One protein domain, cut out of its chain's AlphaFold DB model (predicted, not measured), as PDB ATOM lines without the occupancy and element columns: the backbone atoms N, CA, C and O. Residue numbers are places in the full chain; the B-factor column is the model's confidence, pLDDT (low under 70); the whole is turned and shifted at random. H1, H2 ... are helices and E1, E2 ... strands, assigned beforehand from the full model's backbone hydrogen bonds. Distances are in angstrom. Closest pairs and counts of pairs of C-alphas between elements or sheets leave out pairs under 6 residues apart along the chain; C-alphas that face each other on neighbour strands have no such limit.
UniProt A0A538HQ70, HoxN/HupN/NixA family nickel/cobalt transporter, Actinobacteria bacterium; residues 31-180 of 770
ATOM      1  N   ASN A  31     -38.777 -75.622  10.255       89.94
ATOM      2  CA  ASN A  31     -39.294 -74.320  10.635       89.94
ATOM      3  C   ASN A  31     -40.751 -74.454  11.077       89.94
ATOM      4  O   ASN A  31     -41.516 -75.233  10.508       89.94
ATOM      5  N   ARG A  32     -41.138 -73.709  12.107       93.25
ATOM      6  CA  ARG A  32     -42.472 -73.750  12.701       93.25
ATOM      7  C   ARG A  32     -42.955 -72.358  13.065       93.25
ATOM      8  O   ARG A  32     -42.196 -71.522  13.549       93.25
ATOM      9  N   PHE A  33     -44.236 -72.141  12.849       94.50
ATOM     10  CA  PHE A  33     -44.937 -70.923  13.199       94.50
ATOM     11  C   PHE A  33     -46.239 -71.297  13.896       94.50
ATOM     12  O   PHE A  33     -46.957 -72.187  13.440       94.50
ATOM     13  N   SER A  34     -46.536 -70.645  15.015       96.75
ATOM     14  CA  SER A  34     -47.811 -70.770  15.718       96.75
ATOM     15  C   SER A  34     -48.419 -69.393  15.938       96.75
ATOM     16  O   SER A  34     -47.820 -68.553  16.602       96.75
ATOM     17  N   ARG A  35     -49.640 -69.179  15.459       96.00
ATOM     18  CA  ARG A  35     -50.461 -68.031  15.839       96.00
ATOM     19  C   ARG A  35     -51.471 -68.477  16.882       96.00
ATOM     20  O   ARG A  35     -52.277 -69.360  16.605       96.00
ATOM     21  N   VAL A  36     -51.412 -67.886  18.069       95.81
ATOM     22  CA  VAL A  36     -52.389 -68.088  19.141       95.81
ATOM     23  C   VAL A  36     -53.398 -66.951  19.069       95.81
ATOM     24  O   VAL A  36     -53.063 -65.799  19.336       95.81
ATOM     25  N   GLU A  37     -54.631 -67.256  18.689       93.62
ATOM     26  CA  GLU A  37     -55.657 -66.251  18.412       93.62
ATOM     27  C   GLU A  37     -57.025 -66.661  18.959       93.62
ATOM     28  O   GLU A  37     -57.233 -67.790  19.411       93.62
ATOM     29  N   VAL A  38     -57.966 -65.719  18.957       93.06
ATOM     30  CA  VAL A  38     -59.333 -65.942  19.429       93.06
ATOM     31  C   VAL A  38     -60.301 -65.537  18.326       93.06
ATOM     32  O   VAL A  38     -60.190 -64.437  17.799       93.06
ATOM     33  N   ALA A  39     -61.256 -66.408  18.005       91.50
ATOM     34  CA  ALA A  39     -62.363 -66.117  17.098       91.50
ATOM     35  C   ALA A  39     -63.686 -66.243  17.864       91.50
ATOM     36  O   ALA A  39     -64.059 -67.324  18.341       91.50
ATOM     37  N   GLY A  40     -64.375 -65.115  18.051       89.62
ATOM     38  CA  GLY A  40     -65.518 -65.036  18.958       89.62
ATOM     39  C   GLY A  40     -65.103 -65.397  20.399       89.62
ATOM     40  O   GLY A  40     -64.107 -64.876  20.905       89.62
ATOM     41  N   PRO A  41     -65.797 -66.335  21.073       92.12
ATOM     42  CA  PRO A  41     -65.428 -66.768  22.417       92.12
ATOM     43  C   PRO A  41     -64.377 -67.889  22.440       92.12
ATOM     44  O   PRO A  41     -64.125 -68.430  23.513       92.12
ATOM     45  N   ARG A  42     -63.815 -68.334  21.305       94.75
ATOM     46  CA  ARG A  42     -62.983 -69.549  21.258       94.75
ATOM     47  C   ARG A  42     -61.538 -69.284  20.863       94.75
ATOM     48  O   ARG A  42     -61.276 -68.578  19.899       94.75
ATOM     49  N   LEU A  43     -60.620 -69.934  21.576       95.31
ATOM     50  CA  LEU A  43     -59.196 -69.947  21.259       95.31
ATOM     51  C   LEU A  43     -58.884 -70.927  20.119       95.31
ATOM     52  O   LEU A  43     -59.308 -72.088  20.144       95.31
ATOM     53  N   TYR A  44     -58.080 -70.470  19.167       96.56
ATOM     54  CA  TYR A  44     -57.513 -71.262  18.084       96.56
ATOM     55  C   TYR A  44     -55.992 -71.109  18.044       96.56
ATOM     56  O   TYR A  44     -55.437 -70.086  18.442       96.56
ATOM     57  N   ILE A  45     -55.317 -72.149  17.557       96.62
ATOM     58  CA  ILE A  45     -53.897 -72.100  17.225       96.62
ATOM     59  C   ILE A  45     -53.738 -72.473  15.761       96.62
ATOM     60  O   ILE A  45     -53.975 -73.624  15.384       96.62
ATOM     61  N   ARG A  46     -53.330 -71.512  14.934       96.06
ATOM     62  CA  ARG A  46     -52.915 -71.785  13.560       96.06
ATOM     63  C   ARG A  46     -51.444 -72.166  13.568       96.06
ATOM     64  O   ARG A  46     -50.600 -71.381  13.987       96.06
ATOM     65  N   TYR A  47     -51.146 -73.369  13.108       96.44
ATOM     66  CA  TYR A  47     -49.804 -73.925  13.088       96.44
ATOM     67  C   TYR A  47     -49.342 -74.115  11.649       96.44
ATOM     68  O   TYR A  47     -50.043 -74.740  10.855       96.44
ATOM     69  N   VAL A  48     -48.155 -73.620  11.320       94.62
ATOM     70  CA  VAL A  48     -47.495 -73.837  10.032       94.62
ATOM     71  C   VAL A  48     -46.173 -74.539  10.300       94.62
ATOM     72  O   VAL A  48     -45.358 -74.074  11.093       94.62
ATOM     73  N   LEU A  49     -45.965 -75.664   9.633       93.75
ATOM     74  CA  LEU A  49     -44.722 -76.413   9.609       93.75
ATOM     75  C   LEU A  49     -44.119 -76.316   8.215       93.75
ATOM     76  O   LEU A  49     -44.802 -76.561   7.221       93.75
ATOM     77  N   ASP A  50     -42.827 -76.042   8.161       91.00
ATOM     78  CA  ASP A  50     -42.061 -76.033   6.932       91.00
ATOM     79  C   ASP A  50     -40.794 -76.886   7.060       91.00
ATOM     80  O   ASP A  50     -39.907 -76.617   7.873       91.00
ATOM     81  N   LEU A  51     -40.733 -77.954   6.269       89.56
ATOM     82  CA  LEU A  51     -39.632 -78.906   6.230       89.56
ATOM     83  C   LEU A  51     -38.767 -78.645   4.998       89.56
ATOM     84  O   LEU A  51     -39.251 -78.739   3.864       89.56
ATOM     85  N   ALA A  52     -37.468 -78.438   5.219       82.50
ATOM     86  CA  ALA A  52     -36.477 -78.412   4.148       82.50
ATOM     87  C   ALA A  52     -36.365 -79.778   3.430       82.50
ATOM     88  O   ALA A  52     -37.051 -80.752   3.767       82.50
ATOM     89  N   GLU A  53     -35.504 -79.863   2.419       76.50
ATOM     90  CA  GLU A  53     -35.389 -81.005   1.508       76.50
ATOM     91  C   GLU A  53     -35.087 -82.314   2.244       76.50
ATOM     92  O   GLU A  53     -35.743 -83.331   2.003       76.50
ATOM     93  N   ILE A  54     -34.122 -82.301   3.169       70.56
ATOM     94  CA  ILE A  54     -33.701 -83.516   3.872       70.56
ATOM     95  C   ILE A  54     -34.757 -83.971   4.890       70.56
ATOM     96  O   ILE A  54     -35.148 -85.140   4.832       70.56
ATOM     97  N   PRO A  55     -35.298 -83.106   5.777       77.19
ATOM     98  CA  PRO A  55     -36.397 -83.498   6.658       77.19
ATOM     99  C   PRO A  55     -37.653 -83.945   5.904       77.19
ATOM    100  O   PRO A  55     -38.341 -84.852   6.366       77.19
ATOM    101  N   THR A  56     -37.942 -83.365   4.735       84.00
ATOM    102  CA  THR A  56     -39.046 -83.821   3.874       84.00
ATOM    103  C   THR A  56     -38.801 -85.227   3.348       84.00
ATOM    104  O   THR A  56     -39.684 -86.079   3.438       84.00
ATOM    105  N   PHE A  57     -37.597 -85.495   2.843       76.12
ATOM    106  CA  PHE A  57     -37.220 -86.832   2.395       76.12
ATOM    107  C   PHE A  57     -37.320 -87.859   3.536       76.12
ATOM    108  O   PHE A  57     -37.873 -88.939   3.345       76.12
ATOM    109  N   GLN A  58     -36.860 -87.499   4.741       77.88
ATOM    110  CA  GLN A  58     -36.947 -88.341   5.940       77.88
ATOM    111  C   GLN A  58     -38.390 -88.574   6.412       77.88
ATOM    112  O   GLN A  58     -38.708 -89.657   6.898       77.88
ATOM    113  N   ALA A  59     -39.261 -87.569   6.287       80.25
ATOM    114  CA  ALA A  59     -40.666 -87.670   6.677       80.25
ATOM    115  C   ALA A  59     -41.467 -88.611   5.762       80.25
ATOM    116  O   ALA A  59     -42.464 -89.185   6.203       80.25
ATOM    117  N   GLY A  60     -41.032 -88.794   4.510       82.50
ATOM    118  CA  GLY A  60     -41.692 -89.672   3.550       82.50
ATOM    119  C   GLY A  60     -43.129 -89.233   3.245       82.50
ATOM    120  O   GLY A  60     -43.426 -88.045   3.119       82.50
ATOM    121  N   ARG A  61     -44.044 -90.201   3.096       86.12
ATOM    122  CA  ARG A  61     -45.466 -89.920   2.848       86.12
ATOM    123  C   ARG A  61     -46.158 -89.520   4.152       86.12
ATOM    124  O   ARG A  61     -46.239 -90.318   5.082       86.12
ATOM    125  N   ILE A  62     -46.707 -88.309   4.188       87.75
ATOM    126  CA  ILE A  62     -47.399 -87.760   5.359       87.75
ATOM    127  C   ILE A  62     -48.904 -88.053   5.266       87.75
ATOM    128  O   ILE A  62     -49.573 -87.592   4.345       87.75
ATOM    129  N   ASP A  63     -49.443 -88.794   6.238       91.88
ATOM    130  CA  ASP A  63     -50.888 -88.859   6.507       91.88
ATOM    131  C   ASP A  63     -51.286 -87.630   7.327       91.88
ATOM    132  O   ASP A  63     -50.943 -87.530   8.508       91.88
ATOM    133  N   THR A  64     -52.009 -86.695   6.711       91.19
ATOM    134  CA  THR A  64     -52.298 -85.391   7.316       91.19
ATOM    135  C   THR A  64     -53.079 -85.489   8.624       91.19
ATOM    136  O   THR A  64     -52.777 -84.745   9.556       91.19
ATOM    137  N   ARG A  65     -53.998 -86.452   8.774       91.38
ATOM    138  CA  ARG A  65     -54.809 -86.610   9.997       91.38
ATOM    139  C   ARG A  65     -53.989 -87.166  11.152       91.38
ATOM    140  O   ARG A  65     -54.114 -86.720  12.297       91.38
ATOM    141  N   ALA A  66     -53.155 -88.168  10.882       91.88
ATOM    142  CA  ALA A  66     -52.235 -88.706  11.882       91.88
ATOM    143  C   ALA A  66     -51.189 -87.655  12.285       91.88
ATOM    144  O   ALA A  66     -50.890 -87.482  13.471       91.88
ATOM    145  N   TYR A  67     -50.692 -86.905  11.303       92.31
ATOM    146  CA  TYR A  67     -49.695 -85.863  11.495       92.31
ATOM    147  C   TYR A  67     -50.246 -84.676  12.291       92.31
ATOM    148  O   TYR A  67     -49.619 -84.260  13.263       92.31
ATOM    149  N   ALA A  68     -51.462 -84.213  11.984       95.31
ATOM    150  CA  ALA A  68     -52.172 -83.175  12.730       95.31
ATOM    151  C   ALA A  68     -52.343 -83.543  14.212       95.31
ATOM    152  O   ALA A  68     -52.042 -82.742  15.096       95.31
ATOM    153  N   ARG A  69     -52.745 -84.789  14.511       95.25
ATOM    154  CA  ARG A  69     -52.843 -85.294  15.894       95.25
ATOM    155  C   ARG A  69     -51.487 -85.367  16.595       95.25
ATOM    156  O   ARG A  69     -51.410 -85.183  17.808       95.25
ATOM    157  N   ARG A  70     -50.403 -85.648  15.865       94.06
ATOM    158  CA  ARG A  70     -49.041 -85.608  16.420       94.06
ATOM    159  C   ARG A  70     -48.634 -84.178  16.777       94.06
ATOM    160  O   ARG A  70     -48.174 -83.976  17.894       94.06
ATOM    161  N   ILE A  71     -48.869 -83.215  15.881       95.19
ATOM    162  CA  ILE A  71     -48.595 -81.791  16.131       95.19
ATOM    163  C   ILE A  71     -49.398 -81.280  17.333       95.19
ATOM    164  O   ILE A  71     -48.823 -80.673  18.233       95.19
ATOM    165  N   ALA A  72     -50.690 -81.614  17.413       95.88
ATOM    166  CA  ALA A  72     -51.551 -81.235  18.535       95.88
ATOM    167  C   ALA A  72     -51.058 -81.759  19.894       95.88
ATOM    168  O   ALA A  72     -51.196 -81.071  20.897       95.88
ATOM    169  N   ARG A  73     -50.448 -82.953  19.944       94.38
ATOM    170  CA  ARG A  73     -49.854 -83.497  21.181       94.38
ATOM    171  C   ARG A  73     -48.591 -82.750  21.620       94.38
ATOM    172  O   ARG A  73     -48.316 -82.688  22.816       94.38
ATOM    173  N   GLY A  74     -47.815 -82.221  20.675       92.56
ATOM    174  CA  GLY A  74     -46.624 -81.421  20.969       92.56
ATOM    175  C   GLY A  74     -46.929 -79.955  21.299       92.56
ATOM    176  O   GLY A  74     -46.130 -79.308  21.975       92.56
ATOM    177  N   ALA A  75     -48.091 -79.456  20.876       95.44
ATOM    178  CA  ALA A  75     -48.607 -78.120  21.151       95.44
ATOM    179  C   ALA A  75     -49.361 -78.111  22.496       95.44
ATOM    180  O   ALA A  75     -50.523 -78.502  22.581       95.44
ATOM    181  N   ARG A  76     -48.697 -77.707  23.582       95.62
ATOM    182  CA  ARG A  76     -49.267 -77.723  24.937       95.62
ATOM    183  C   ARG A  76     -49.880 -76.369  25.268       95.62
ATOM    184  O   ARG A  76     -49.177 -75.364  25.287       95.62
ATOM    185  N   LEU A  77     -51.176 -76.357  25.570       96.44
ATOM    186  CA  LEU A  77     -51.900 -75.174  26.028       96.44
ATOM    187  C   LEU A  77     -52.243 -75.315  27.514       96.44
ATOM    188  O   LEU A  77     -52.768 -76.341  27.943       96.44
ATOM    189  N   THR A  78     -51.994 -74.268  28.289       96.06
ATOM    190  CA  THR A  78     -52.499 -74.093  29.647       96.06
ATOM    191  C   THR A  78     -53.433 -72.889  29.691       96.06
ATOM    192  O   THR A  78     -53.178 -71.856  29.077       96.06
ATOM    193  N   VAL A  79     -54.541 -73.018  30.414       93.62
ATOM    194  CA  VAL A  79     -55.526 -71.953  30.621       93.62
ATOM    195  C   VAL A  79     -55.732 -71.815  32.120       93.62
ATOM    196  O   VAL A  79     -56.074 -72.790  32.788       93.62
ATOM    197  N   ARG A  80     -55.460 -70.625  32.670       92.12
ATOM    198  CA  ARG A  80     -55.404 -70.387  34.128       92.12
ATOM    199  C   ARG A  80     -54.508 -71.410  34.849       92.12
ATOM    200  O   ARG A  80     -54.873 -71.956  35.884       92.12
ATOM    201  N   GLY A  81     -53.365 -71.735  34.238       88.44
ATOM    202  CA  GLY A  81     -52.397 -72.710  34.752       88.44
ATOM    203  C   GLY A  81     -52.785 -74.188  34.591       88.44
ATOM    204  O   GLY A  81     -51.960 -75.052  34.871       88.44
ATOM    205  N   ARG A  82     -53.992 -74.515  34.105       93.38
ATOM    206  CA  ARG A  82     -54.435 -75.905  33.896       93.38
ATOM    207  C   ARG A  82     -54.219 -76.351  32.446       93.38
ATOM    208  O   ARG A  82     -54.620 -75.610  31.550       93.38
ATOM    209  N   PRO A  83     -53.631 -77.532  32.179       93.81
ATOM    210  CA  PRO A  83     -53.488 -78.054  30.820       93.81
ATOM    211  C   PRO A  83     -54.847 -78.291  30.152       93.81
ATOM    212  O   PRO A  83     -55.746 -78.867  30.763       93.81
ATOM    213  N   VAL A  84     -54.987 -77.884  28.890       94.56
ATOM    214  CA  VAL A  84     -56.197 -78.095  28.084       94.56
ATOM    215  C   VAL A  84     -55.813 -78.738  26.748       94.56
ATOM    216  O   VAL A  84     -54.851 -78.289  26.120       94.56
ATOM    217  N   PRO A  85     -56.530 -79.780  26.283       93.31
ATOM    218  CA  PRO A  85     -56.224 -80.420  25.011       93.31
ATOM    219  C   PRO A  85     -56.560 -79.520  23.818       93.31
ATOM    220  O   PRO A  85     -57.538 -78.771  23.823       93.31
ATOM    221  N   LEU A  86     -55.765 -79.665  22.760       96.25
ATOM    222  CA  LEU A  86     -55.998 -79.061  21.456       96.25
ATOM    223  C   LEU A  86     -56.497 -80.118  20.469       96.25
ATOM    224  O   LEU A  86     -55.968 -81.228  20.412       96.25
ATOM    225  N   THR A  87     -57.503 -79.765  19.669       96.38
ATOM    226  CA  THR A  87     -58.114 -80.680  18.689       96.38
ATOM    227  C   THR A  87     -57.914 -80.163  17.264       96.38
ATOM    228  O   THR A  87     -58.316 -79.038  16.980       96.38
ATOM    229  N   PRO A  88     -57.296 -80.927  16.346       96.44
ATOM    230  CA  PRO A  88     -57.204 -80.514  14.949       96.44
ATOM    231  C   PRO A  88     -58.587 -80.416  14.305       96.44
ATOM    232  O   PRO A  88     -59.382 -81.347  14.428       96.44
ATOM    233  N   VAL A  89     -58.865 -79.311  13.614       95.81
ATOM    234  CA  VAL A  89     -60.156 -79.076  12.938       95.81
ATOM    235  C   VAL A  89     -60.034 -78.826  11.439       95.81
ATOM    236  O   VAL A  89     -61.003 -79.033  10.716       95.81
ATOM    237  N   ALA A  90     -58.861 -78.411  10.964       94.19
ATOM    238  CA  ALA A  90     -58.566 -78.255   9.546       94.19
ATOM    239  C   ALA A  90     -57.070 -78.466   9.304       94.19
ATOM    240  O   ALA A  90     -56.259 -78.089  10.152       94.19
ATOM    241  N   ASP A  91     -56.708 -79.021   8.149       94.50
ATOM    242  CA  ASP A  91     -55.325 -79.207   7.716       94.50
ATOM    243  C   ASP A  91     -55.150 -78.930   6.216       94.50
ATOM    244  O   ASP A  91     -56.095 -79.020   5.430       94.50
ATOM    245  N   ALA A  92     -53.933 -78.552   5.830       93.25
ATOM    246  CA  ALA A  92     -53.510 -78.385   4.448       93.25
ATOM    247  C   ALA A  92     -52.058 -78.851   4.299       93.25
ATOM    248  O   ALA A  92     -51.212 -78.587   5.151       93.25
ATOM    249  N   LEU A  93     -51.758 -79.538   3.199       93.06
ATOM    250  CA  LEU A  93     -50.428 -80.061   2.905       93.06
ATOM    251  C   LEU A  93     -50.053 -79.720   1.464       93.06
ATOM    252  O   LEU A  93     -50.820 -79.981   0.538       93.06
ATOM    253  N   ALA A  94     -48.848 -79.197   1.276       90.25
ATOM    254  CA  ALA A  94     -48.218 -79.074  -0.027       90.25
ATOM    255  C   ALA A  94     -46.769 -79.544   0.023       90.25
ATOM    256  O   ALA A  94     -46.117 -79.546   1.070       90.25
ATOM    257  N   HIS A  95     -46.255 -79.883  -1.156       87.88
ATOM    258  CA  HIS A  95     -44.859 -80.245  -1.344       87.88
ATOM    259  C   HIS A  95     -44.190 -79.332  -2.375       87.88
ATOM    260  O   HIS A  95     -44.040 -79.743  -3.531       87.88
ATOM    261  N   PRO A  96     -43.818 -78.096  -1.988       81.94
ATOM    262  CA  PRO A  96     -43.142 -77.170  -2.884       81.94
ATOM    263  C   PRO A  96     -41.841 -77.759  -3.439       81.94
ATOM    264  O   PRO A  96     -41.178 -78.584  -2.794       81.94
ATOM    265  N   ALA A  97     -41.454 -77.305  -4.628       73.75
ATOM    266  CA  ALA A  97     -40.175 -77.676  -5.220       73.75
ATOM    267  C   ALA A  97     -39.014 -77.176  -4.340       73.75
ATOM    268  O   ALA A  97     -38.998 -76.021  -3.919       73.75
ATOM    269  N   GLY A  98     -38.071 -78.067  -4.040       67.12
ATOM    270  CA  GLY A  98     -36.832 -77.759  -3.330       67.12
ATOM    271  C   GLY A  98     -35.610 -77.858  -4.239       67.12
ATOM    272  O   GLY A  98     -35.710 -78.101  -5.448       67.12
ATOM    273  N   ALA A  99     -34.430 -77.701  -3.646       59.47
ATOM    274  CA  ALA A  99     -33.165 -77.877  -4.344       59.47
ATOM    275  C   ALA A  99     -33.009 -79.309  -4.900       59.47
ATOM    276  O   ALA A  99     -33.333 -80.306  -4.257       59.47
ATOM    277  N   GLY A 100     -32.482 -79.422  -6.121       54.88
ATOM    278  CA  GLY A 100     -32.103 -80.711  -6.706       54.88
ATOM    279  C   GLY A 100     -33.208 -81.699  -7.033       54.88
ATOM    280  O   GLY A 100     -32.964 -82.902  -7.040       54.88
ATOM    281  N   GLY A 101     -34.414 -81.209  -7.319       59.84
ATOM    282  CA  GLY A 101     -35.559 -82.070  -7.625       59.84
ATOM    283  C   GLY A 101     -36.117 -82.796  -6.399       59.84
ATOM    284  O   GLY A 101     -37.060 -83.576  -6.535       59.84
ATOM    285  N   LEU A 102     -35.570 -82.529  -5.208       67.00
ATOM    286  CA  LEU A 102     -36.177 -82.921  -3.946       67.00
ATOM    287  C   LEU A 102     -37.385 -82.028  -3.659       67.00
ATOM    288  O   LEU A 102     -37.489 -80.891  -4.122       67.00
ATOM    289  N   ARG A 103     -38.326 -82.574  -2.894       79.94
ATOM    290  CA  ARG A 103     -39.491 -81.838  -2.411       79.94
ATOM    291  C   ARG A 103     -39.183 -81.265  -1.038       79.94
ATOM    292  O   ARG A 103     -38.465 -81.878  -0.256       79.94
ATOM    293  N   THR A 104     -39.765 -80.115  -0.755       85.38
ATOM    294  CA  THR A 104     -39.938 -79.600   0.609       85.38
ATOM    295  C   THR A 104     -41.363 -79.909   1.065       85.38
ATOM    296  O   THR A 104     -42.163 -80.431   0.282       85.38
ATOM    297  N   THR A 105     -41.710 -79.623   2.317       90.75
ATOM    298  CA  THR A 105     -43.074 -79.828   2.813       90.75
ATOM    299  C   THR A 105     -43.547 -78.607   3.558       90.75
ATOM    300  O   THR A 105     -42.940 -78.239   4.555       90.75
ATOM    301  N   ARG A 106     -44.683 -78.056   3.137       92.31
ATOM    302  CA  ARG A 106     -45.434 -77.076   3.915       92.31
ATOM    303  C   ARG A 106     -46.711 -77.733   4.420       92.31
ATOM    304  O   ARG A 106     -47.519 -78.206   3.623       92.31
ATOM    305  N   PHE A 107     -46.879 -77.778   5.732       93.94
ATOM    306  CA  PHE A 107     -48.049 -78.347   6.387       93.94
ATOM    307  C   PHE A 107     -48.678 -77.306   7.307       93.94
ATOM    308  O   PHE A 107     -48.023 -76.816   8.219       93.94
ATOM    309  N   GLU A 108     -49.943 -76.974   7.081       95.00
ATOM    310  CA  GLU A 108     -50.713 -76.066   7.927       95.00
ATOM    311  C   GLU A 108     -51.803 -76.850   8.662       95.00
ATOM    312  O   GLU A 108     -52.437 -77.732   8.087       95.00
ATOM    313  N   VAL A 109     -52.040 -76.536   9.934       96.38
ATOM    314  CA  VAL A 109     -53.119 -77.131  10.728       96.38
ATOM    315  C   VAL A 109     -53.721 -76.096  11.669       96.38
ATOM    316  O   VAL A 109     -53.008 -75.317  12.299       96.38
ATOM    317  N   VAL A 110     -55.045 -76.098  11.784       97.19
ATOM    318  CA  VAL A 110     -55.776 -75.313  12.782       97.19
ATOM    319  C   VAL A 110     -56.141 -76.221  13.942       97.19
ATOM    320  O   VAL A 110     -56.817 -77.241  13.773       97.19
ATOM    321  N   LEU A 111     -55.704 -75.831  15.132       97.31
ATOM    322  CA  LEU A 111     -55.993 -76.505  16.384       97.31
ATOM    323  C   LEU A 111     -57.025 -75.699  17.173       97.31
ATOM    324  O   LEU A 111     -56.836 -74.522  17.464       97.31
ATOM    325  N   ARG A 112     -58.125 -76.344  17.536       96.88
ATOM    326  CA  ARG A 112     -59.211 -75.766  18.320       96.88
ATOM    327  C   ARG A 112     -58.970 -75.989  19.809       96.88
ATOM    328  O   ARG A 112     -58.775 -77.128  20.240       96.88
ATOM    329  N   GLY A 113     -59.032 -74.898  20.568       94.88
ATOM    330  CA  GLY A 113     -58.942 -74.863  22.024       94.88
ATOM    331  C   GLY A 113     -60.289 -74.596  22.719       94.88
ATOM    332  O   GLY A 113     -61.366 -74.694  22.105       94.88
ATOM    333  N   PRO A 114     -60.254 -74.285  24.029       94.44
ATOM    334  CA  PRO A 114     -61.452 -74.053  24.829       94.44
ATOM    335  C   PRO A 114     -62.123 -72.715  24.493       94.44
ATOM    336  O   PRO A 114     -61.550 -71.839  23.841       94.44
ATOM    337  N   ARG A 115     -63.359 -72.553  24.976       93.62
ATOM    338  CA  ARG A 115     -64.001 -71.237  25.040       93.62
ATOM    339  C   ARG A 115     -63.442 -70.448  26.225       93.62
ATOM    340  O   ARG A 115     -63.232 -71.019  27.292       93.62
ATOM    341  N   LEU A 116     -63.210 -69.159  26.025       91.81
ATOM    342  CA  LEU A 116     -62.717 -68.225  27.028       91.81
ATOM    343  C   LEU A 116     -63.882 -67.407  27.593       91.81
ATOM    344  O   LEU A 116     -64.795 -67.021  26.866       91.81
ATOM    345  N   THR A 117     -63.833 -67.126  28.893       88.44
ATOM    346  CA  THR A 117     -64.822 -66.300  29.600       88.44
ATOM    347  C   THR A 117     -64.092 -65.143  30.274       88.44
ATOM    348  O   THR A 117     -63.414 -65.352  31.287       88.44
ATOM    349  N   GLY A 118     -64.205 -63.945  29.698       89.31
ATOM    350  CA  GLY A 118     -63.460 -62.763  30.136       89.31
ATOM    351  C   GLY A 118     -61.948 -62.872  29.906       89.31
ATOM    352  O   GLY A 118     -61.462 -63.798  29.249       89.31
ATOM    353  N   ALA A 119     -61.201 -61.918  30.460       90.50
ATOM    354  CA  ALA A 119     -59.743 -61.910  30.396       90.50
ATOM    355  C   ALA A 119     -59.172 -63.185  31.039       90.50
ATOM    356  O   ALA A 119     -59.403 -63.472  32.215       90.50
ATOM    357  N   THR A 120     -58.462 -63.985  30.247       93.00
ATOM    358  CA  THR A 120     -57.996 -65.309  30.657       93.00
ATOM    359  C   THR A 120     -56.504 -65.454  30.387       93.00
ATOM    360  O   THR A 120     -56.062 -65.335  29.246       93.00
ATOM    361  N   ALA A 121     -55.737 -65.752  31.437       93.44
ATOM    362  CA  ALA A 121     -54.321 -66.081  31.319       93.44
ATOM    363  C   ALA A 121     -54.142 -67.426  30.603       93.44
ATOM    364  O   ALA A 121     -54.738 -68.437  30.998       93.44
ATOM    365  N   ILE A 122     -53.308 -67.435  29.570       95.75
ATOM    366  CA  ILE A 122     -52.958 -68.607  28.778       95.75
ATOM    367  C   ILE A 122     -51.438 -68.777  28.710       95.75
ATOM    368  O   ILE A 122     -50.692 -67.804  28.618       95.75
ATOM    369  N   GLY A 123     -50.983 -70.024  28.737       95.44
ATOM    370  CA  GLY A 123     -49.611 -70.405  28.422       95.44
ATOM    371  C   GLY A 123     -49.618 -71.352  27.234       95.44
ATOM    372  O   GLY A 123     -50.365 -72.326  27.217       95.44
ATOM    373  N   TYR A 124     -48.804 -71.083  26.225       96.62
ATOM    374  CA  TYR A 124     -48.651 -71.953  25.068       96.62
ATOM    375  C   TYR A 124     -47.189 -72.345  24.912       96.62
ATOM    376  O   TYR A 124     -46.317 -71.483  24.911       96.62
ATOM    377  N   VAL A 125     -46.929 -73.646  24.787       95.88
ATOM    378  CA  VAL A 125     -45.590 -74.209  24.600       95.88
ATOM    379  C   VAL A 125     -45.621 -75.187  23.436       95.88
ATOM    380  O   VAL A 125     -46.350 -76.179  23.473       95.88
ATOM    381  N   ASP A 126     -44.794 -74.950  22.423       94.62
ATOM    382  CA  ASP A 126     -44.604 -75.886  21.322       94.62
ATOM    383  C   ASP A 126     -43.355 -76.753  21.540       94.62
ATOM    384  O   ASP A 126     -42.208 -76.313  21.410       94.62
ATOM    385  N   THR A 127     -43.583 -78.036  21.806       93.12
ATOM    386  CA  THR A 127     -42.534 -79.052  21.994       93.12
ATOM    387  C   THR A 127     -42.253 -79.881  20.735       93.12
ATOM    388  O   THR A 127     -41.358 -80.729  20.742       93.12
ATOM    389  N   ASN A 128     -42.970 -79.641  19.631       91.56
ATOM    390  CA  ASN A 128     -42.727 -80.342  18.372       91.56
ATOM    391  C   ASN A 128     -41.318 -80.033  17.845       91.56
ATOM    392  O   ASN A 128     -40.949 -78.879  17.687       91.56
ATOM    393  N   TYR A 129     -40.520 -81.056  17.529       87.12
ATOM    394  CA  TYR A 129     -39.177 -80.869  16.956       87.12
ATOM    395  C   TYR A 129     -38.225 -79.980  17.788       87.12
ATOM    396  O   TYR A 129     -37.339 -79.346  17.224       87.12
ATOM    397  N   ALA A 130     -38.363 -79.952  19.120       76.25
ATOM    398  CA  ALA A 130     -37.628 -79.030  20.001       76.25
ATOM    399  C   ALA A 130     -36.097 -79.000  19.783       76.25
ATOM    400  O   ALA A 130     -35.499 -77.927  19.842       76.25
ATOM    401  N   GLY A 131     -35.480 -80.149  19.475       70.69
ATOM    402  CA  GLY A 131     -34.037 -80.286  19.224       70.69
ATOM    403  C   GLY A 131     -33.591 -80.092  17.769       70.69
ATOM    404  O   GLY A 131     -32.468 -80.459  17.434       70.69
ATOM    405  N   ARG A 132     -34.458 -79.598  16.878       74.62
ATOM    406  CA  ARG A 132     -34.128 -79.388  15.459       74.62
ATOM    407  C   ARG A 132     -33.820 -77.920  15.185       74.62
ATOM    408  O   ARG A 132     -34.443 -77.023  15.752       74.62
ATOM    409  N   ILE A 133     -32.841 -77.705  14.309       68.12
ATOM    410  CA  ILE A 133     -32.442 -76.381  13.831       68.12
ATOM    411  C   ILE A 133     -33.509 -75.817  12.886       68.12
ATOM    412  O   ILE A 133     -34.081 -76.555  12.081       68.12
ATOM    413  N   GLY A 134     -33.769 -74.516  12.971       77.06
ATOM    414  CA  GLY A 134     -34.740 -73.829  12.123       77.06
ATOM    415  C   GLY A 134     -35.441 -72.685  12.842       77.06
ATOM    416  O   GLY A 134     -35.246 -72.471  14.036       77.06
ATOM    417  N   TRP A 135     -36.243 -71.946  12.086       86.25
ATOM    418  CA  TRP A 135     -37.035 -70.814  12.548       86.25
ATOM    419  C   TRP A 135     -38.253 -71.280  13.340       86.25
ATOM    420  O   TRP A 135     -39.026 -72.108  12.866       86.25
ATOM    421  N   LYS A 136     -38.445 -70.743  14.536       90.56
ATOM    422  CA  LYS A 136     -39.511 -71.093  15.468       90.56
ATOM    423  C   LYS A 136     -40.123 -69.799  15.984       90.56
ATOM    424  O   LYS A 136     -39.495 -69.024  16.704       90.56
ATOM    425  N   GLU A 137     -41.350 -69.557  15.561       92.00
ATOM    426  CA  GLU A 137     -42.048 -68.302  15.798       92.00
ATOM    427  C   GLU A 137     -43.399 -68.562  16.452       92.00
ATOM    428  O   GLU A 137     -44.159 -69.428  16.018       92.00
ATOM    429  N   ILE A 138     -43.705 -67.791  17.492       94.25
ATOM    430  CA  ILE A 138     -45.020 -67.783  18.122       94.25
ATOM    431  C   ILE A 138     -45.505 -66.342  18.167       94.25
ATOM    432  O   ILE A 138     -44.809 -65.463  18.672       94.25
ATOM    433  N   VAL A 139     -46.706 -66.118  17.650       94.69
ATOM    434  CA  VAL A 139     -47.365 -64.815  17.608       94.69
ATOM    435  C   VAL A 139     -48.706 -64.919  18.327       94.69
ATOM    436  O   VAL A 139     -49.388 -65.939  18.242       94.69
ATOM    437  N   VAL A 140     -49.086 -63.871  19.056       93.38
ATOM    438  CA  VAL A 140     -50.344 -63.808  19.807       93.38
ATOM    439  C   VAL A 140     -51.226 -62.718  19.211       93.38
ATOM    440  O   VAL A 140     -50.818 -61.563  19.156       93.38
ATOM    441  N   GLY A 141     -52.443 -63.085  18.820       88.50
ATOM    442  CA  GLY A 141     -53.426 -62.195  18.203       88.50
ATOM    443  C   GLY A 141     -53.605 -62.449  16.704       88.50
ATOM    444  O   GLY A 141     -52.673 -62.859  16.007       88.50
ATOM    445  N   ALA A 142     -54.821 -62.192  16.216       82.25
ATOM    446  CA  ALA A 142     -55.186 -62.392  14.814       82.25
ATOM    447  C   ALA A 142     -54.378 -61.471  13.882       82.25
ATOM    448  O   ALA A 142     -53.760 -61.946  12.934       82.25
ATOM    449  N   ASP A 143     -54.269 -60.186  14.233       84.00
ATOM    450  CA  ASP A 143     -53.612 -59.160  13.405       84.00
ATOM    451  C   ASP A 143     -52.141 -58.916  13.766       84.00
ATOM    452  O   ASP A 143     -51.494 -58.009  13.242       84.00
ATOM    453  N   ALA A 144     -51.587 -59.702  14.691       85.75
ATOM    454  CA  ALA A 144     -50.213 -59.501  15.120       85.75
ATOM    455  C   ALA A 144     -49.228 -59.841  13.977       85.75
ATOM    456  O   ALA A 144     -49.368 -60.890  13.329       85.75
ATOM    457  N   PRO A 145     -48.237 -58.973  13.701       86.00
ATOM    458  CA  PRO A 145     -47.343 -59.140  12.561       86.00
ATOM    459  C   PRO A 145     -46.425 -60.354  12.748       86.00
ATOM    460  O   PRO A 145     -45.892 -60.580  13.835       86.00
ATOM    461  N   SER A 146     -46.212 -61.116  11.670       85.88
ATOM    462  CA  SER A 146     -45.226 -62.201  11.632       85.88
ATOM    463  C   SER A 146     -43.939 -61.724  10.966       85.88
ATOM    464  O   SER A 146     -43.976 -61.137   9.887       85.88
ATOM    465  N   ARG A 147     -42.790 -62.017  11.585       83.94
ATOM    466  CA  ARG A 147     -41.466 -61.687  11.027       83.94
ATOM    467  C   ARG A 147     -41.108 -62.547   9.821       83.94
ATOM    468  O   ARG A 147     -40.345 -62.099   8.974       83.94
ATOM    469  N   SER A 148     -41.626 -63.774   9.767       80.94
ATOM    470  CA  SER A 148     -41.402 -64.706   8.659       80.94
ATOM    471  C   SER A 148     -42.531 -64.722   7.623       80.94
ATOM    472  O   SER A 148     -42.586 -65.624   6.780       80.94
ATOM    473  N   ASP A 149     -43.484 -63.791   7.733       86.81
ATOM    474  CA  ASP A 149     -44.756 -63.840   7.008       86.81
ATOM    475  C   ASP A 149     -45.386 -65.251   7.050       86.81
ATOM    476  O   ASP A 149     -45.711 -65.856   6.029       86.81
ATOM    477  N   GLU A 150     -45.484 -65.833   8.249       88.56
ATOM    478  CA  GLU A 150     -45.994 -67.197   8.453       88.56
ATOM    479  C   GLU A 150     -45.169 -68.256   7.689       88.56
ATOM    480  O   GLU A 150     -45.703 -69.144   7.012       88.56
ATOM    481  N   LEU A 151     -43.838 -68.152   7.781       86.50
ATOM    482  CA  LEU A 151     -42.851 -68.969   7.059       86.50
ATOM    483  C   LEU A 151     -42.960 -68.873   5.529       86.50
ATOM    484  O   LEU A 151     -42.644 -69.835   4.824       86.50
ATOM    485  N   ARG A 152     -43.482 -67.765   4.994       81.50
ATOM    486  CA  ARG A 152     -43.522 -67.526   3.543       81.50
ATOM    487  C   ARG A 152     -42.334 -66.718   3.055       81.50
ATOM    488  O   ARG A 152     -41.901 -66.954   1.933       81.50
ATOM    489  N   ALA A 153     -41.778 -65.852   3.896       77.25
ATOM    490  CA  ALA A 153     -40.596 -65.065   3.586       77.25
ATOM    491  C   ALA A 153     -39.704 -64.965   4.826       77.25
ATOM    492  O   ALA A 153     -40.127 -64.480   5.867       77.25
ATOM    493  N   TYR A 154     -38.458 -65.422   4.733       72.94
ATOM    494  CA  TYR A 154     -37.514 -65.314   5.845       72.94
ATOM    495  C   TYR A 154     -36.755 -63.985   5.782       72.94
ATOM    496  O   TYR A 154     -36.387 -63.558   4.681       72.94
ATOM    497  N   PRO A 155     -36.459 -63.352   6.932       64.69
ATOM    498  CA  PRO A 155     -35.522 -62.237   6.975       64.69
ATOM    499  C   PRO A 155     -34.184 -62.643   6.346       64.69
ATOM    500  O   PRO A 155     -33.664 -63.724   6.627       64.69
ATOM    501  N   LYS A 156     -33.649 -61.794   5.465       52.41
ATOM    502  CA  LYS A 156     -32.412 -62.070   4.710       52.41
ATOM    503  C   LYS A 156     -31.139 -61.656   5.455       52.41
ATOM    504  O   LYS A 156     -30.046 -61.889   4.946       52.41
ATOM    505  N   ASP A 157     -31.273 -61.079   6.645       46.22
ATOM    506  CA  ASP A 157     -30.147 -60.650   7.468       46.22
ATOM    507  C   ASP A 157     -29.407 -61.873   8.033       46.22
ATOM    508  O   ASP A 157     -29.805 -62.465   9.037       46.22
ATOM    509  N   LEU A 158     -28.304 -62.248   7.373       35.06
ATOM    510  CA  LEU A 158     -27.472 -63.441   7.624       35.06
ATOM    511  C   LEU A 158     -26.826 -63.508   9.027       35.06
ATOM    512  O   LEU A 158     -26.092 -64.451   9.324       35.06
ATOM    513  N   LEU A 159     -27.069 -62.507   9.875       32.16
ATOM    514  CA  LEU A 159     -26.447 -62.311  11.186       32.16
ATOM    515  C   LEU A 159     -27.352 -62.673  12.364       32.16
ATOM    516  O   LEU A 159     -26.872 -62.786  13.493       32.16
ATOM    517  N   GLN A 160     -28.651 -62.859  12.127       41.28
ATOM    518  CA  GLN A 160     -29.576 -63.275  13.174       41.28
ATOM    519  C   GLN A 160     -29.707 -64.797  13.167       41.28
ATOM    520  O   GLN A 160     -30.065 -65.402  12.154       41.28
ATOM    521  N   SER A 161     -29.443 -65.429  14.314       48.38
ATOM    522  CA  SER A 161     -29.858 -66.816  14.533       48.38
ATOM    523  C   SER A 161     -31.352 -66.939  14.221       48.38
ATOM    524  O   SER A 161     -32.110 -66.036  14.594       48.38
ATOM    525  N   PRO A 162     -31.799 -68.030  13.571       64.06
ATOM    526  CA  PRO A 162     -33.219 -68.265  13.361       64.06
ATOM    527  C   PRO A 162     -33.972 -68.091  14.678       64.06
ATOM    528  O   PRO A 162     -33.509 -68.568  15.717       64.06
ATOM    529  N   LEU A 163     -35.103 -67.387  14.637       76.81
ATOM    530  CA  LEU A 163     -35.915 -67.129  15.825       76.81
ATOM    531  C   LEU A 163     -36.194 -68.453  16.565       76.81
ATOM    532  O   LEU A 163     -36.545 -69.431  15.914       76.81
ATOM    533  N   ASP A 164     -36.025 -68.512  17.891       84.00
ATOM    534  CA  ASP A 164     -36.260 -69.730  18.697       84.00
ATOM    535  C   ASP A 164     -37.296 -69.487  19.806       84.00
ATOM    536  O   ASP A 164     -37.075 -69.757  20.988       84.00
ATOM    537  N   VAL A 165     -38.446 -68.916  19.435       87.06
ATOM    538  CA  VAL A 165     -39.552 -68.698  20.372       87.06
ATOM    539  C   VAL A 165     -40.392 -69.971  20.428       87.06
ATOM    540  O   VAL A 165     -41.030 -70.361  19.450       87.06
ATOM    541  N   THR A 166     -40.375 -70.643  21.579       89.88
ATOM    542  CA  THR A 166     -41.029 -71.954  21.773       89.88
ATOM    543  C   THR A 166     -42.127 -71.940  22.826       89.88
ATOM    544  O   THR A 166     -42.912 -72.885  22.904       89.88
ATOM    545  N   ALA A 167     -42.213 -70.863  23.605       92.75
ATOM    546  CA  ALA A 167     -43.224 -70.671  24.624       92.75
ATOM    547  C   ALA A 167     -43.666 -69.207  24.680       92.75
ATOM    548  O   ALA A 167     -42.868 -68.301  24.447       92.75
ATOM    549  N   VAL A 168     -44.931 -68.982  25.026       93.06
ATOM    550  CA  VAL A 168     -45.480 -67.657  25.326       93.06
ATOM    551  C   VAL A 168     -46.505 -67.764  26.450       93.06
ATOM    552  O   VAL A 168     -47.296 -68.706  26.491       93.06
ATOM    553  N   THR A 169     -46.513 -66.777  27.342       93.38
ATOM    554  CA  THR A 169     -47.555 -66.602  28.359       93.38
ATOM    555  C   THR A 169     -48.177 -65.232  28.159       93.38
ATOM    556  O   THR A 169     -47.464 -64.242  28.027       93.38
ATOM    557  N   THR A 170     -49.501 -65.169  28.088       92.19
ATOM    558  CA  THR A 170     -50.229 -63.933  27.777       92.19
ATOM    559  C   THR A 170     -51.654 -63.989  28.323       92.19
ATOM    560  O   THR A 170     -52.125 -65.043  28.750       92.19
ATOM    561  N   THR A 171     -52.359 -62.864  28.301       92.12
ATOM    562  CA  THR A 171     -53.776 -62.788  28.660       92.12
ATOM    563  C   THR A 171     -54.580 -62.509  27.401       92.12
ATOM    564  O   THR A 171     -54.379 -61.495  26.741       92.12
ATOM    565  N   LEU A 172     -55.505 -63.411  27.073       90.88
ATOM    566  CA  LEU A 172     -56.413 -63.253  25.944       90.88
ATOM    567  C   LEU A 172     -57.806 -62.864  26.427       90.88
ATOM    568  O   LEU A 172     -58.298 -63.376  27.437       90.88
ATOM    569  N   VAL A 173     -58.449 -61.979  25.674       90.50
ATOM    570  CA  VAL A 173     -59.834 -61.560  25.899       90.50
ATOM    571  C   VAL A 173     -60.687 -62.108  24.749       90.50
ATOM    572  O   VAL A 173     -60.273 -61.993  23.594       90.50
ATOM    573  N   PRO A 174     -61.846 -62.736  25.027       89.06
ATOM    574  CA  PRO A 174     -62.769 -63.157  23.982       89.06
ATOM    575  C   PRO A 174     -63.247 -61.967  23.149       89.06
ATOM    576  O   PRO A 174     -63.474 -60.881  23.679       89.06
ATOM    577  N   GLN A 175     -63.416 -62.184  21.847       85.69
ATOM    578  CA  GLN A 175     -63.897 -61.165  20.921       85.69
ATOM    579  C   GLN A 175     -65.405 -61.311  20.699       85.69
ATOM    580  O   GLN A 175     -65.955 -62.415  20.736       85.69
ATOM    581  N   ALA A 176     -66.090 -60.198  20.439       77.75
ATOM    582  CA  ALA A 176     -67.464 -60.240  19.954       77.75
ATOM    583  C   ALA A 176     -67.457 -60.748  18.503       77.75
ATOM    584  O   ALA A 176     -66.784 -60.177  17.650       77.75
ATOM    585  N   GLY A 177     -68.163 -61.843  18.213       81.12
ATOM    586  CA  GLY A 177     -68.168 -62.418  16.868       81.12
ATOM    587  C   GLY A 177     -68.518 -63.900  16.824       81.12
ATOM    588  O   GLY A 177     -68.821 -64.529  17.841       81.12
ATOM    589  N   ARG A 178     -68.487 -64.466  15.615       84.12
ATOM    590  CA  ARG A 178     -68.775 -65.887  15.378       84.12
ATOM    591  C   ARG A 178     -67.549 -66.757  15.680       84.12
ATOM    592  O   ARG A 178     -66.416 -66.374  15.416       84.12
ATOM    593  N   ASP A 179     -67.809 -67.957  16.193       89.19
ATOM    594  CA  ASP A 179     -66.822 -69.022  16.434       89.19
ATOM    595  C   ASP A 179     -66.454 -69.695  15.098       89.19
ATOM    596  O   ASP A 179     -66.937 -70.785  14.788       89.19
ATOM    597  N   VAL A 180     -65.673 -68.998  14.266       89.06
ATOM    598  CA  VAL A 180     -65.231 -69.476  12.945       89.06
ATOM    599  C   VAL A 180     -63.740 -69.815  13.006       89.06
ATOM    600  O   VAL A 180     -62.947 -68.948  13.367       89.06
TER     601      VAL A 180
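What this domain is: This is residues 31 to 180 of the 770 residues of the protein "HoxN/HupN/NixA family nickel/cobalt transporter" of Actinobacteria bacterium (UniProt A0A538HQ70). Two strongly twisted sheets lie face to face as a sandwich, their strands nearly aligned: a larger one of the long strands E5, E6, E2 and E1 with the shorter E8 at its edge, in the order E5, E6, E2, E1, E8, and a smaller one of E4, E3, E7 and E9. H2 packs on the larger sheet at its E5 and E6 side, and short H1 only grazes that sheet. The printed part has 150 residues, with named elements in the order E1 E2 H1 H2 E3 E4 E5 E6 E7 E8 E9; the class is mixed, helices and strands. The larger sheet is mixed and the smaller antiparallel, each in the order given. The whole is compact, with a radius of gyration of the C-alphas of 15.7 A and spans of 51 by 36 by 27 A.

How they stand to each other: E1, residues 31 to 39, and E2, residues 42 to 51, form an antiparallel hairpin, with N 33 and O 48 at 2.8 A. H1, residues 53 to 59, follows. H2, residues 64 to 74, is on the larger sheet at a height of 8.4 A; together they make two layers, a helix on one face of a sheet. The closest C-alphas of H2 and E5, residues 87 to 94, are those of Ala 68 and Pro 88, 6.1 A apart. E3, residues 75 to 79, and E4, residues 82 to 84, form a hairpin, with N 84 and O 77 at 2.9 A. E4 runs on into E5 across a break of 2 residues at 53 degrees, and E5 bends by 58 degrees at residue 90. E5 and E6, residues 105 to 115, form a hairpin, with N 92 and O 108 at 2.8 A. E6 is also antiparallel to E2, with N 47 and O 109 at 2.8 A. E7, residues 120 to 126, is antiparallel to E3, with N 76 and O 125 at 2.8 A. E8, residues 136 to 140, is parallel to E1, with N 36 and O 139 at 2.8 A. E9, residues 167 to 172, is antiparallel to E7, with N 122 and O 170 at 2.8 A. The closest C-alphas of E8 and E9 are those of Ile 138 and Val 168, 7.2 A apart. E1 and E3 are apart. In H1 and H2 every O i to N i+4 pair is within hydrogen-bond range.

Where its parts are: E1 begins at C-alpha 31 (-39.294, -74.320, 10.635) and is 25.3 A long; E2 is 29.3 A, H2 15.3 A, E5 21.2 A, E6 31.7 A and E7 19.5 A. E9 ends at C-alpha 172 (-56.413, -63.253, 25.944).

The domain as a whole: The C-alphas farthest apart, of Gly 100 and Gly 118, are 51.6 A apart. The printed part has no cut. The link from E8 to E9, residues 141 to 166, is long. The pLDDT is under 70 at residues 98 to 102, 133 and 155 to 162.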